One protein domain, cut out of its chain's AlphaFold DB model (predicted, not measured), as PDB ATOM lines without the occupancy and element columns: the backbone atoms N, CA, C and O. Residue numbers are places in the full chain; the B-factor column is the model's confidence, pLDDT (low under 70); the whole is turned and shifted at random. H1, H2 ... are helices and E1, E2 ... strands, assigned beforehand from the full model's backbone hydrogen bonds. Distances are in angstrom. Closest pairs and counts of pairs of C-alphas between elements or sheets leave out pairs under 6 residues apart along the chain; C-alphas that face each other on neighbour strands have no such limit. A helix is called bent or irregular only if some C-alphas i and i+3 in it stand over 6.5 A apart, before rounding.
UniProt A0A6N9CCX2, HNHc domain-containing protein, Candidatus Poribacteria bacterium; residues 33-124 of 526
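AT A GLANCE: This is residues 33 to 124 of the 526 residues of the protein "HNHc domain-containing protein" of Candidatus Poribacteria bacterium (UniProt A0A6N9CCX2). A small two-stranded hairpin, E1 with E2, forms the middle, with H2 to one side of it and H3 to the other. H4 follows beyond H3, and H1 sticks out at the opposite end of the longest axis. The printed part has 92 residues, with named elements in the order H1, H2, E1, E2, H3, H4; the sheet, E1 - E2, is antiparallel, and the class is mixed, helices and strands. It is compact, with a radius of gyration of the C-alphas of 13.5 A and spans of 39 by 27 by 18 A.

HOW THE PARTS SIT: E1, residues 76 to 80, and E2, residues 97 to 101, are a hairpin of antiparallel neighbours at 143 degrees; N 77 and O 100 are 2.7 A apart and N 98 and O 79 2.9 A, both within hydrogen-bond range. For H2, residues 50 to 62, the closest C-alphas to E2 are those of Arg 60 and Thr 99, 6.0 A apart. For H3, residues 102 to 109, the closest to E1 are those of Leu 76 and Gly 102, 6.4 A. H3 and H4, residues 114 to 123, only just touch, with 3 pairs of C-alphas within 8 A, the closest those of Leu 108 and Ser 114 at 5.3 A; they run opposite ways at a steep tilt of 53 degrees. H1, residues 33 to 38, is apart from H2, H3, H4, E1 and E2. Every O i to N i+4 pair is within hydrogen-bond range in H2 and H3, against 4 of 6 in H4 and 0 of 2 in H1, where 0 of 3 O i to N i+3 pairs are.

IN THESE COORDINATES: E1 and E2 each measure 13.2 A, H2 18.3 A, H3 10.5 A, H4 13.4 A and H1 9.1 A. H4 is irregular, with C-alphas 115 and 118 8.7 A apart. C-alpha 33 is at (58.335, 38.560, -55.929), and C-alpha 123 at (33.100, 16.299, -54.683).

THE WHOLE: The C-alphas farthest apart, of Gln 39 and Lys 123, are 39.8 A apart. The printed part has no cut; the links H1 to H2, H2 to E1 and E1 to E2 are long. Mean pLDDT of the printed part is 82.6, with residues 33 to 44, 111 to 115, 118 and 122 to 124 under 70.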
ATOM      1  N   ARG A  33      58.343  39.706 -54.992       48.84
ATOM      2  CA  ARG A  33      58.335  38.560 -55.929       48.84
ATOM      3  C   ARG A  33      59.698  38.296 -56.588       48.84
ATOM      4  O   ARG A  33      60.144  37.158 -56.649       48.84
ATOM      5  N   CYS A  34      60.404  39.334 -57.042       48.16
ATOM      6  CA  CYS A  34      61.724  39.186 -57.668       48.16
ATOM      7  C   CYS A  34      62.870  38.995 -56.664       48.16
ATOM      8  O   CYS A  34      63.928  38.497 -57.051       48.16
ATOM      9  N   ARG A  35      62.694  39.405 -55.401       50.88
ATOM     10  CA  ARG A  35      63.708  39.241 -54.350       50.88
ATOM     11  C   ARG A  35      63.808  37.779 -53.903       50.88
ATOM     12  O   ARG A  35      64.918  37.275 -53.761       50.88
ATOM     13  N   PHE A  36      62.675  37.084 -53.782       54.53
ATOM     14  CA  PHE A  36      62.631  35.692 -53.316       54.53
ATOM     15  C   PHE A  36      63.115  34.674 -54.354       54.53
ATOM     16  O   PHE A  36      63.841  33.749 -54.004       54.53
ATOM     17  N   VAL A  37      62.801  34.877 -55.638       54.06
ATOM     18  CA  VAL A  37      63.201  33.948 -56.714       54.06
ATOM     19  C   VAL A  37      64.711  34.001 -56.998       54.06
ATOM     20  O   VAL A  37      65.295  33.005 -57.411       54.06
ATOM     21  N   LYS A  38      65.377  35.142 -56.767       47.22
ATOM     22  CA  LYS A  38      66.790  35.332 -57.154       47.22
ATOM     23  C   LYS A  38      67.825  34.988 -56.082       47.22
ATOM     24  O   LYS A  38      69.006  34.978 -56.412       47.22
ATOM     25  N   GLN A  39      67.434  34.744 -54.830       48.25
ATOM     26  CA  GLN A  39      68.399  34.656 -53.721       48.25
ATOM     27  C   GLN A  39      68.556  33.274 -53.083       48.25
ATOM     28  O   GLN A  39      69.332  33.155 -52.143       48.25
ATOM     29  N   GLY A  40      67.881  32.227 -53.577       49.22
ATOM     30  CA  GLY A  40      68.117  30.856 -53.096       49.22
ATOM     31  C   GLY A  40      67.958  30.691 -51.578       49.22
ATOM     32  O   GLY A  40      68.593  29.821 -50.988       49.22
ATOM     33  N   ALA A  41      67.156  31.552 -50.937       48.50
ATOM     34  CA  ALA A  41      66.945  31.501 -49.500       48.50
ATOM     35  C   ALA A  41      66.344  30.132 -49.132       48.50
ATOM     36  O   ALA A  41      65.406  29.683 -49.801       48.50
ATOM     37  N   PRO A  42      66.872  29.444 -48.105       54.75
ATOM     38  CA  PRO A  42      66.426  28.105 -47.762       54.75
ATOM     39  C   PRO A  42      64.926  28.104 -47.453       54.75
ATOM     40  O   PRO A  42      64.424  28.868 -46.630       54.75
ATOM     41  N   MET A  43      64.207  27.188 -48.106       57.12
ATOM     42  CA  MET A  43      62.744  27.034 -48.084       57.12
ATOM     43  C   MET A  43      62.116  27.006 -46.675       57.12
ATOM     44  O   MET A  43      60.931  27.302 -46.514       57.12
ATOM     45  N   LYS A  44      62.906  26.664 -45.644       56.81
ATOM     46  CA  LYS A  44      62.494  26.625 -44.232       56.81
ATOM     47  C   LYS A  44      62.116  27.999 -43.655       56.81
ATOM     48  O   LYS A  44      61.329  28.027 -42.711       56.81
ATOM     49  N   ASP A  45      62.582  29.107 -44.232       71.69
ATOM     50  CA  ASP A  45      62.347  30.446 -43.671       71.69
ATOM     51  C   ASP A  45      61.164  31.203 -44.289       71.69
ATOM     52  O   ASP A  45      60.655  32.144 -43.677       71.69
ATOM     53  N   ILE A  46      60.626  30.756 -45.434       82.00
ATOM     54  CA  ILE A  46      59.461  31.407 -46.062       82.00
ATOM     55  C   ILE A  46      58.275  31.457 -45.100       82.00
ATOM     56  O   ILE A  46      57.648  32.503 -44.962       82.00
ATOM     57  N   ARG A  47      58.010  30.371 -44.363       84.38
ATOM     58  CA  ARG A  47      56.872  30.308 -43.430       84.38
ATOM     59  C   ARG A  47      56.987  31.273 -42.246       84.38
ATOM     60  O   ARG A  47      55.983  31.568 -41.602       84.38
ATOM     61  N   LYS A  48      58.200  31.745 -41.951       87.88
ATOM     62  CA  LYS A  48      58.479  32.733 -40.902       87.88
ATOM     63  C   LYS A  48      58.507  34.163 -41.442       87.88
ATOM     64  O   LYS A  48      58.492  35.098 -40.649       87.88
ATOM     65  N   SER A  49      58.540  34.342 -42.763       90.50
ATOM     66  CA  SER A  49      58.606  35.668 -43.369       90.50
ATOM     67  C   SER A  49      57.333  36.488 -43.085       90.50
ATOM     68  O   SER A  49      56.230  35.927 -43.068       90.50
ATOM     69  N   PRO A  50      57.450  37.818 -42.905       93.00
ATOM     70  CA  PRO A  50      56.292  38.701 -42.751       93.00
ATOM     71  C   PRO A  50      55.318  38.623 -43.932       93.00
ATOM     72  O   PRO A  50      54.105  38.639 -43.730       93.00
ATOM     73  N   ASP A  51      55.840  38.469 -45.152       92.25
ATOM     74  CA  ASP A  51      55.031  38.345 -46.370       92.25
ATOM     75  C   ASP A  51      54.163  37.084 -46.347       92.25
ATOM     76  O   ASP A  51      52.989  37.130 -46.705       92.25
ATOM     77  N   TYR A  52      54.700  35.967 -45.849       94.00
ATOM     78  CA  TYR A  52      53.921  34.746 -45.678       94.00
ATOM     79  C   TYR A  52      52.828  34.905 -44.620       94.00
ATOM     80  O   TYR A  52      51.708  34.450 -44.830       94.00
ATOM     81  N   GLN A  53      53.108  35.571 -43.495       94.81
ATOM     82  CA  GLN A  53      52.078  35.826 -42.479       94.81
ATOM     83  C   GLN A  53      50.960  36.724 -43.016       94.81
ATOM     84  O   GLN A  53      49.786  36.437 -42.775       94.81
ATOM     85  N   ARG A  54      51.305  37.753 -43.799       96.50
ATOM     86  CA  ARG A  54      50.326  38.607 -44.477       96.50
ATOM     87  C   ARG A  54      49.489  37.810 -45.473       96.50
ATOM     88  O   ARG A  54      48.269  37.826 -45.375       96.50
ATOM     89  N   TRP A  55      50.129  37.030 -46.344       96.94
ATOM     90  CA  TRP A  55      49.439  36.140 -47.281       96.94
ATOM     91  C   TRP A  55      48.461  35.200 -46.560       96.94
ATOM     92  O   TRP A  55      47.316  35.046 -46.983       96.94
ATOM     93  N   ARG A  56      48.856  34.619 -45.417       97.12
ATOM     94  CA  ARG A  56      47.952  33.777 -44.619       97.12
ATOM     95  C   ARG A  56      46.713  34.542 -44.146       97.12
ATOM     96  O   ARG A  56      45.603  34.011 -44.186       97.12
ATOM     97  N   GLN A  57      46.895  35.767 -43.663       97.06
ATOM     98  CA  GLN A  57      45.786  36.606 -43.215       97.06
ATOM     99  C   GLN A  57      44.859  36.967 -44.380       97.06
ATOM    100  O   GLN A  57      43.648  36.808 -44.251       97.06
ATOM    101  N   GLU A  58      45.412  37.351 -45.531       97.62
ATOM    102  CA  GLU A  58      44.643  37.709 -46.728       97.62
ATOM    103  C   GLU A  58      43.828  36.521 -47.267       97.62
ATOM    104  O   GLU A  58      42.648  36.672 -47.587       97.62
ATOM    105  N   VAL A  59      44.404  35.313 -47.299       97.25
ATOM    106  CA  VAL A  59      43.684  34.094 -47.713       97.25
ATOM    107  C   VAL A  59      42.524  33.790 -46.760       97.25
ATOM    108  O   VAL A  59      41.407  33.531 -47.215       97.25
ATOM    109  N   ARG A  60      42.750  33.878 -45.442       96.19
ATOM    110  CA  ARG A  60      41.686  33.706 -44.439       96.19
ATOM    111  C   ARG A  60      40.599  34.767 -44.567       96.19
ATOM    112  O   ARG A  60      39.422  34.430 -44.474       96.19
ATOM    113  N   GLN A  61      40.969  36.022 -44.806       96.38
ATOM    114  CA  GLN A  61      40.025  37.124 -44.973       96.38
ATOM    115  C   GLN A  61      39.168  36.945 -46.233       96.38
ATOM    116  O   GLN A  61      37.942  37.029 -46.148       96.38
ATOM    117  N   ARG A  62      39.782  36.603 -47.376       96.75
ATOM    118  CA  ARG A  62      39.085  36.262 -48.633       96.75
ATOM    119  C   ARG A  62      38.071  35.141 -48.420       96.75
ATOM    120  O   ARG A  62      36.950  35.179 -48.928       96.75
ATOM    121  N   ASP A  63      38.474  34.136 -47.652       95.25
ATOM    122  CA  ASP A  63      37.667  32.962 -47.342       95.25
ATOM    123  C   ASP A  63      36.720  33.175 -46.151       95.25
ATOM    124  O   ASP A  63      36.021  32.242 -45.763       95.25
ATOM    125  N   LYS A  64      36.657  34.394 -45.594       96.44
ATOM    126  CA  LYS A  64      35.824  34.782 -44.444       96.44
ATOM    127  C   LYS A  64      36.013  33.866 -43.229       96.44
ATOM    128  O   LYS A  64      35.032  33.472 -42.607       96.44
ATOM    129  N   ASN A  65      37.251  33.471 -42.922       96.50
ATOM    130  CA  ASN A  65      37.579  32.514 -41.854       96.50
ATOM    131  C   ASN A  65      36.679  31.266 -41.902       96.50
ATOM    132  O   ASN A  65      36.066  30.870 -40.913       96.50
ATOM    133  N   THR A  66      36.535  30.684 -43.092       95.31
ATOM    134  CA  THR A  66      35.634  29.557 -43.336       95.31
ATOM    135  C   THR A  66      36.346  28.497 -44.163       95.31
ATOM    136  O   THR A  66      36.932  28.802 -45.203       95.31
ATOM    137  N   CYS A  67      36.278  27.239 -43.729       96.06
ATOM    138  CA  CYS A  67      36.746  26.108 -44.518       96.06
ATOM    139  C   CYS A  67      36.021  26.082 -45.867       96.06
ATOM    140  O   CYS A  67      34.796  26.006 -45.931       96.06
ATOM    141  N   ARG A  68      36.769  26.098 -46.968       93.38
ATOM    142  CA  ARG A  68      36.204  26.216 -48.320       93.38
ATOM    143  C   ARG A  68      35.599  24.932 -48.872       93.38
ATOM    144  O   ARG A  68      34.998  24.975 -49.941       93.38
ATOM    145  N   VAL A  69      35.731  23.842 -48.122       91.62
ATOM    146  CA  VAL A  69      35.218  22.510 -48.455       91.62
ATOM    147  C   VAL A  69      33.983  22.182 -47.619       91.62
ATOM    148  O   VAL A  69      32.943  21.856 -48.168       91.62
ATOM    149  N   CYS A  70      34.050  22.307 -46.291       91.69
ATOM    150  CA  CYS A  70      32.941  21.908 -45.413       91.69
ATOM    151  C   CYS A  70      32.269  23.060 -44.656       91.69
ATOM    152  O   CYS A  70      31.267  22.830 -43.984       91.69
ATOM    153  N   GLY A  71      32.812  24.278 -44.736       93.06
ATOM    154  CA  GLY A  71      32.211  25.476 -44.151       93.06
ATOM    155  C   GLY A  71      32.392  25.693 -42.657       93.06
ATOM    156  O   GLY A  71      31.842  26.647 -42.127       93.06
ATOM    157  N   VAL A  72      33.134  24.843 -41.949       93.62
ATOM    158  CA  VAL A  72      33.404  25.091 -40.522       93.62
ATOM    159  C   VAL A  72      34.350  26.283 -40.333       93.62
ATOM    160  O   VAL A  72      35.153  26.587 -41.216       93.62
ATOM    161  N   HIS A  73      34.282  26.927 -39.168       95.56
ATOM    162  CA  HIS A  73      35.032  28.155 -38.849       95.56
ATOM    163  C   HIS A  73      36.136  27.967 -37.797       95.56
ATOM    164  O   HIS A  73      36.818  28.921 -37.439       95.56
ATOM    165  N   HIS A  74      36.323  26.746 -37.294       92.25
ATOM    166  CA  HIS A  74      37.324  26.419 -36.275       92.25
ATOM    167  C   HIS A  74      38.421  25.512 -36.844       92.25
ATOM    168  O   HIS A  74      38.245  24.881 -37.893       92.25
ATOM    169  N   ASN A  75      39.562  25.455 -36.147       95.94
ATOM    170  CA  ASN A  75      40.734  24.657 -36.524       95.94
ATOM    171  C   ASN A  75      41.156  24.878 -37.994       95.94
ATOM    172  O   ASN A  75      41.273  23.933 -38.778       95.94
ATOM    173  N   LEU A  76      41.297  26.151 -38.385       96.94
ATOM    174  CA  LEU A  76      41.534  26.554 -39.771       96.94
ATOM    175  C   LEU A  76      43.022  26.618 -40.113       96.94
ATOM    176  O   LEU A  76      43.790  27.393 -39.538       96.94
ATOM    177  N   HIS A  77      43.387  25.898 -41.158       95.88
ATOM    178  CA  HIS A  77      44.700  25.864 -41.781       95.88
ATOM    179  C   HIS A  77      44.616  26.429 -43.192       95.88
ATOM    180  O   HIS A  77      43.544  26.507 -43.790       95.88
ATOM    181  N   ILE A  78      45.757  26.854 -43.719       95.50
ATOM    182  CA  ILE A  78      45.841  27.331 -45.096       95.50
ATOM    183  C   ILE A  78      46.625  26.297 -45.870       95.50
ATOM    184  O   ILE A  78      47.793  26.053 -45.578       95.50
ATOM    185  N   HIS A  79      45.939  25.692 -46.825       94.56
ATOM    186  CA  HIS A  79      46.494  24.729 -47.746       94.56
ATOM    187  C   HIS A  79      47.069  25.451 -48.959       94.56
ATOM    188  O   HIS A  79      46.422  26.340 -49.515       94.56
ATOM    189  N   HIS A  80      48.261  25.047 -49.383       93.31
ATOM    190  CA  HIS A  80      48.811  25.451 -50.671       93.31
ATOM    191  C   HIS A  80      48.239  24.564 -51.773       93.31
ATOM    192  O   HIS A  80      48.420  23.354 -51.723       93.31
ATOM    193  N   ILE A  81      47.594  25.157 -52.779       91.75
ATOM    194  CA  ILE A  81      47.053  24.423 -53.937       91.75
ATOM    195  C   ILE A  81      48.192  23.803 -54.755       91.75
ATOM    196  O   ILE A  81      48.154  22.633 -55.124       91.75
ATOM    197  N   LYS A  82      49.224  24.600 -55.026       87.94
ATOM    198  CA  LYS A  82      50.509  24.181 -55.570       87.94
ATOM    199  C   LYS A  82      51.488  24.041 -54.408       87.94
ATOM    200  O   LYS A  82      51.800  25.061 -53.784       87.94
ATOM    201  N   PRO A  83      51.973  22.821 -54.120       89.38
ATOM    202  CA  PRO A  83      52.855  22.565 -52.991       89.38
ATOM    203  C   PRO A  83      54.076  23.489 -52.977       89.38
ATOM    204  O   PRO A  83      54.753  23.658 -53.993       89.38
ATOM    205  N   LEU A  84      54.353  24.073 -51.808       88.25
ATOM    206  CA  LEU A  84      55.441  25.033 -51.595       88.25
ATOM    207  C   LEU A  84      56.822  24.474 -51.980       88.25
ATOM    208  O   LEU A  84      57.700  25.233 -52.372       88.25
ATOM    209  N   ASP A  85      57.014  23.161 -51.852       85.88
ATOM    210  CA  ASP A  85      58.256  22.455 -52.169       85.88
ATOM    211  C   ASP A  85      58.542  22.317 -53.658       85.88
ATOM    212  O   ASP A  85      59.702  22.329 -54.064       85.88
ATOM    213  N   LYS A  86      57.492  22.227 -54.470       85.38
ATOM    214  CA  LYS A  86      57.604  22.113 -55.926       85.38
ATOM    215  C   LYS A  86      57.494  23.460 -56.636       85.38
ATOM    216  O   LYS A  86      58.023  23.601 -57.731       85.38
ATOM    217  N   TYR A  87      56.803  24.416 -56.019       89.62
ATOM    218  CA  TYR A  87      56.390  25.678 -56.637       89.62
ATOM    219  C   TYR A  87      56.610  26.879 -55.691       89.62
ATOM    220  O   TYR A  87      55.651  27.580 -55.346       89.62
ATOM    221  N   PRO A  88      57.848  27.128 -55.217       89.25
ATOM    222  CA  PRO A  88      58.139  28.193 -54.249       89.25
ATOM    223  C   PRO A  88      57.810  29.602 -54.767       89.25
ATOM    224  O   PRO A  88      57.493  30.493 -53.983       89.25
ATOM    225  N   GLU A  89      57.823  29.818 -56.081       88.75
ATOM    226  CA  GLU A  89      57.431  31.072 -56.726       88.75
ATOM    227  C   GLU A  89      55.940  31.409 -56.551       88.75
ATOM    228  O   GLU A  89      55.566  32.578 -56.639       88.75
ATOM    229  N   PHE A  90      55.112  30.408 -56.228       91.19
ATOM    230  CA  PHE A  90      53.680  30.547 -55.953       91.19
ATOM    231  C   PHE A  90      53.360  30.627 -54.446       91.19
ATOM    232  O   PHE A  90      52.190  30.690 -54.066       91.19
ATOM    233  N   ALA A  91      54.368  30.616 -53.565       90.19
ATOM    234  CA  ALA A  91      54.207  30.489 -52.108       90.19
ATOM    235  C   ALA A  91      53.256  31.511 -51.464       90.19
ATOM    236  O   ALA A  91      52.599  31.193 -50.471       90.19
ATOM    237  N   ILE A  92      53.237  32.726 -52.016       93.88
ATOM    238  CA  ILE A  92      52.497  33.893 -51.518       93.88
ATOM    239  C   ILE A  92      51.493  34.432 -52.547       93.88
ATOM    240  O   ILE A  92      51.003  35.550 -52.411       93.88
ATOM    241  N   GLU A  93      51.186  33.667 -53.599       94.88
ATOM    242  CA  GLU A  93      50.103  34.034 -54.513       94.88
ATOM    243  C   GLU A  93      48.756  33.751 -53.835       94.88
ATOM    244  O   GLU A  93      48.523  32.655 -53.320       94.88
ATOM    245  N   LEU A  94      47.864  34.745 -53.807       94.75
ATOM    246  CA  LEU A  94      46.591  34.659 -53.084       94.75
ATOM    247  C   LEU A  94      45.737  33.472 -53.565       94.75
ATOM    248  O   LEU A  94      45.168  32.732 -52.760       94.75
ATOM    249  N   ASP A  95      45.713  33.240 -54.877       94.19
ATOM    250  CA  ASP A  95      44.975  32.141 -55.510       94.19
ATOM    251  C   ASP A  95      45.603  30.769 -55.253       94.19
ATOM    252  O   ASP A  95      44.947  29.751 -55.444       94.19
ATOM    253  N   ASN A  96      46.846  30.727 -54.767       94.44
ATOM    254  CA  ASN A  96      47.515  29.493 -54.377       94.44
ATOM    255  C   ASN A  96      47.223  29.078 -52.921       94.44
ATOM    256  O   ASN A  96      47.692  28.033 -52.477       94.44
ATOM    257  N   GLY A  97      46.466  29.878 -52.163       95.50
ATOM    258  CA  GLY A  97      46.040  29.553 -50.801       95.50
ATOM    259  C   GLY A  97      44.569  29.163 -50.721       95.50
ATOM    260  O   GLY A  97      43.722  29.786 -51.361       95.50
ATOM    261  N   LEU A  98      44.242  28.175 -49.887       95.62
ATOM    262  CA  LEU A  98      42.872  27.755 -49.590       95.62
ATOM    263  C   LEU A  98      42.680  27.545 -48.084       95.62
ATOM    264  O   LEU A  98      43.407  26.770 -47.467       95.62
ATOM    265  N   THR A  99      41.686  28.199 -47.485       97.44
ATOM    266  CA  THR A  99      41.352  27.991 -46.067       97.44
ATOM    267  C   THR A  99      40.593  26.677 -45.887       97.44
ATOM    268  O   THR A  99      39.531  26.486 -46.477       97.44
ATOM    269  N   LEU A 100      41.103  25.776 -45.049       96.38
ATOM    270  CA  LEU A 100      40.524  24.460 -44.761       96.38
ATOM    271  C   LEU A 100      40.517  24.187 -43.261       96.38
ATOM    272  O   LEU A 100      41.389  24.665 -42.549       96.38
ATOM    273  N   CYS A 101      39.583  23.381 -42.766       96.44
ATOM    274  CA  CYS A 101      39.686  22.861 -41.402       96.44
ATOM    275  C   CYS A 101      40.689  21.706 -41.320       96.44
ATOM    276  O   CYS A 101      41.011  21.112 -42.348       96.44
ATOM    277  N   GLY A 102      41.130  21.344 -40.112       95.06
ATOM    278  CA  GLY A 102      42.045  20.218 -39.882       95.06
ATOM    279  C   GLY A 102      41.635  18.933 -40.614       95.06
ATOM    280  O   GLY A 102      42.451  18.354 -41.320       95.06
ATOM    281  N   ASN A 103      40.353  18.555 -40.559       92.88
ATOM    282  CA  ASN A 103      39.856  17.337 -41.212       92.88
ATOM    283  C   ASN A 103      39.977  17.412 -42.741       92.88
ATOM    284  O   ASN A 103      40.554  16.524 -43.364       92.88
ATOM    285  N   CYS A 104      39.483  18.492 -43.357       92.94
ATOM    286  CA  CYS A 104      39.589  18.685 -44.807       92.94
ATOM    287  C   CYS A 104      41.043  18.844 -45.265       92.94
ATOM    288  O   CYS A 104      41.395  18.412 -46.358       92.94
ATOM    289  N   HIS A 105      41.885  19.456 -44.432       92.88
ATOM    290  CA  HIS A 105      43.304  19.632 -44.700       92.88
ATOM    291  C   HIS A 105      44.049  18.291 -44.696       92.88
ATOM    292  O   HIS A 105      44.842  18.032 -45.596       92.88
ATOM    293  N   SER A 106      43.768  17.417 -43.727       89.44
ATOM    294  CA  SER A 106      44.347  16.071 -43.661       89.44
ATOM    295  C   SER A 106      43.908  15.190 -44.829       89.44
ATOM    296  O   SER A 106      44.748  14.500 -45.400       89.44
ATOM    297  N   LEU A 107      42.632  15.265 -45.231       86.69
ATOM    298  CA  LEU A 107      42.122  14.544 -46.406       86.69
ATOM    299  C   LEU A 107      42.888  14.934 -47.677       86.69
ATOM    300  O   LEU A 107      43.376  14.066 -48.395       86.69
ATOM    301  N   LEU A 108      43.098  16.234 -47.897       84.38
ATOM    302  CA  LEU A 108      43.823  16.733 -49.068       84.38
ATOM    303  C   LEU A 108      45.326  16.448 -49.060       84.38
ATOM    304  O   LEU A 108      45.937  16.374 -50.123       84.38
ATOM    305  N   ASN A 109      45.929  16.270 -47.884       76.75
ATOM    306  CA  ASN A 109      47.331  15.864 -47.777       76.75
ATOM    307  C   ASN A 109      47.550  14.378 -48.095       76.75
ATOM    308  O   ASN A 109      48.700  13.956 -48.244       76.75
ATOM    309  N   SER A 110      46.485  13.577 -48.218       70.44
ATOM    310  CA  SER A 110      46.612  12.222 -48.746       70.44
ATOM    311  C   SER A 110      47.087  12.282 -50.209       70.44
ATOM    312  O   SER A 110      46.648  13.119 -51.005       70.44
ATOM    313  N   LYS A 111      48.060  11.432 -50.566       55.09
ATOM    314  CA  LYS A 111      48.789  11.509 -51.850       55.09
ATOM    315  C   LYS A 111      47.876  11.448 -53.082       55.09
ATOM    316  O   LYS A 111      48.251  11.984 -54.122       55.09
ATOM    317  N   GLU A 112      46.701  10.838 -52.965       55.22
ATOM    318  CA  GLU A 112      45.762  10.643 -54.074       55.22
ATOM    319  C   GLU A 112      44.955  11.906 -54.414       55.22
ATOM    320  O   GLU A 112      44.742  12.187 -55.591       55.22
ATOM    321  N   GLU A 113      44.562  12.723 -53.429       56.03
ATOM    322  CA  GLU A 113      43.653  13.859 -53.667       56.03
ATOM    323  C   GLU A 113      44.375  15.202 -53.878       56.03
ATOM    324  O   GLU A 113      43.818  16.103 -54.512       56.03
ATOM    325  N   SER A 114      45.642  15.327 -53.460       58.62
ATOM    326  CA  SER A 114      46.447  16.549 -53.661       58.62
ATOM    327  C   SER A 114      46.628  16.947 -55.137       58.62
ATOM    328  O   SER A 114      46.776  18.124 -55.459       58.62
ATOM    329  N   THR A 115      46.577  15.978 -56.057       59.66
ATOM    330  CA  THR A 115      46.689  16.227 -57.504       59.66
ATOM    331  C   THR A 115      45.371  16.664 -58.143       59.66
ATOM    332  O   THR A 115      45.390  17.243 -59.228       59.66
ATOM    333  N   ASN A 116      44.233  16.460 -57.471       71.25
ATOM    334  CA  ASN A 116      42.906  16.784 -57.989       71.25
ATOM    335  C   ASN A 116      42.088  17.630 -57.002       71.25
ATOM    336  O   ASN A 116      40.934  17.325 -56.694       71.25
ATOM    337  N   LEU A 117      42.664  18.743 -56.539       72.06
ATOM    338  CA  LEU A 117      41.974  19.683 -55.652       72.06
ATOM    339  C   LEU A 117      40.641  20.174 -56.245       72.06
ATOM    340  O   LEU A 117      39.662  20.322 -55.518       72.06
ATOM    341  N   GLN A 118      40.570  20.404 -57.563       68.56
ATOM    342  CA  GLN A 118      39.313  20.798 -58.212       68.56
ATOM    343  C   GLN A 118      38.255  19.695 -58.131       68.56
ATOM    344  O   GLN A 118      37.098  19.985 -57.834       68.56
ATOM    345  N   GLY A 119      38.642  18.434 -58.335       72.50
ATOM    346  CA  GLY A 119      37.775  17.279 -58.121       72.50
ATOM    347  C   GLY A 119      37.341  17.148 -56.665       72.50
ATOM    348  O   GLY A 119      36.164  16.919 -56.417       72.50
ATOM    349  N   PHE A 120      38.239  17.384 -55.708       72.00
ATOM    350  CA  PHE A 120      37.928  17.346 -54.279       72.00
ATOM    351  C   PHE A 120      36.931  18.439 -53.866       72.00
ATOM    352  O   PHE A 120      35.916  18.146 -53.240       72.00
ATOM    353  N   ILE A 121      37.159  19.690 -54.287       71.25
ATOM    354  CA  ILE A 121      36.236  20.811 -54.040       71.25
ATOM    355  C   ILE A 121      34.884  20.556 -54.721       71.25
ATOM    356  O   ILE A 121      33.843  20.878 -54.159       71.25
ATOM    357  N   LYS A 122      34.878  19.959 -55.919       69.25
ATOM    358  CA  LYS A 122      33.646  19.603 -56.637       69.25
ATOM    359  C   LYS A 122      32.907  18.418 -56.005       69.25
ATOM    360  O   LYS A 122      31.685  18.366 -56.091       69.25
ATOM    361  N   LYS A 123      33.631  17.477 -55.391       63.75
ATOM    362  CA  LYS A 123      33.100  16.299 -54.683       63.75
ATOM    363  C   LYS A 123      32.517  16.673 -53.321       63.75
ATOM    364  O   LYS A 123      31.497  16.119 -52.925       63.75
ATOM    365  N   TYR A 124      33.120  17.651 -52.649       57.47
ATOM    366  CA  TYR A 124      32.682  18.170 -51.355       57.47
ATOM    367  C   TYR A 124      32.478  19.690 -51.411       57.47
ATOM    368  O   TYR A 124      33.203  20.439 -50.752       57.47
TER     369      TYR A 124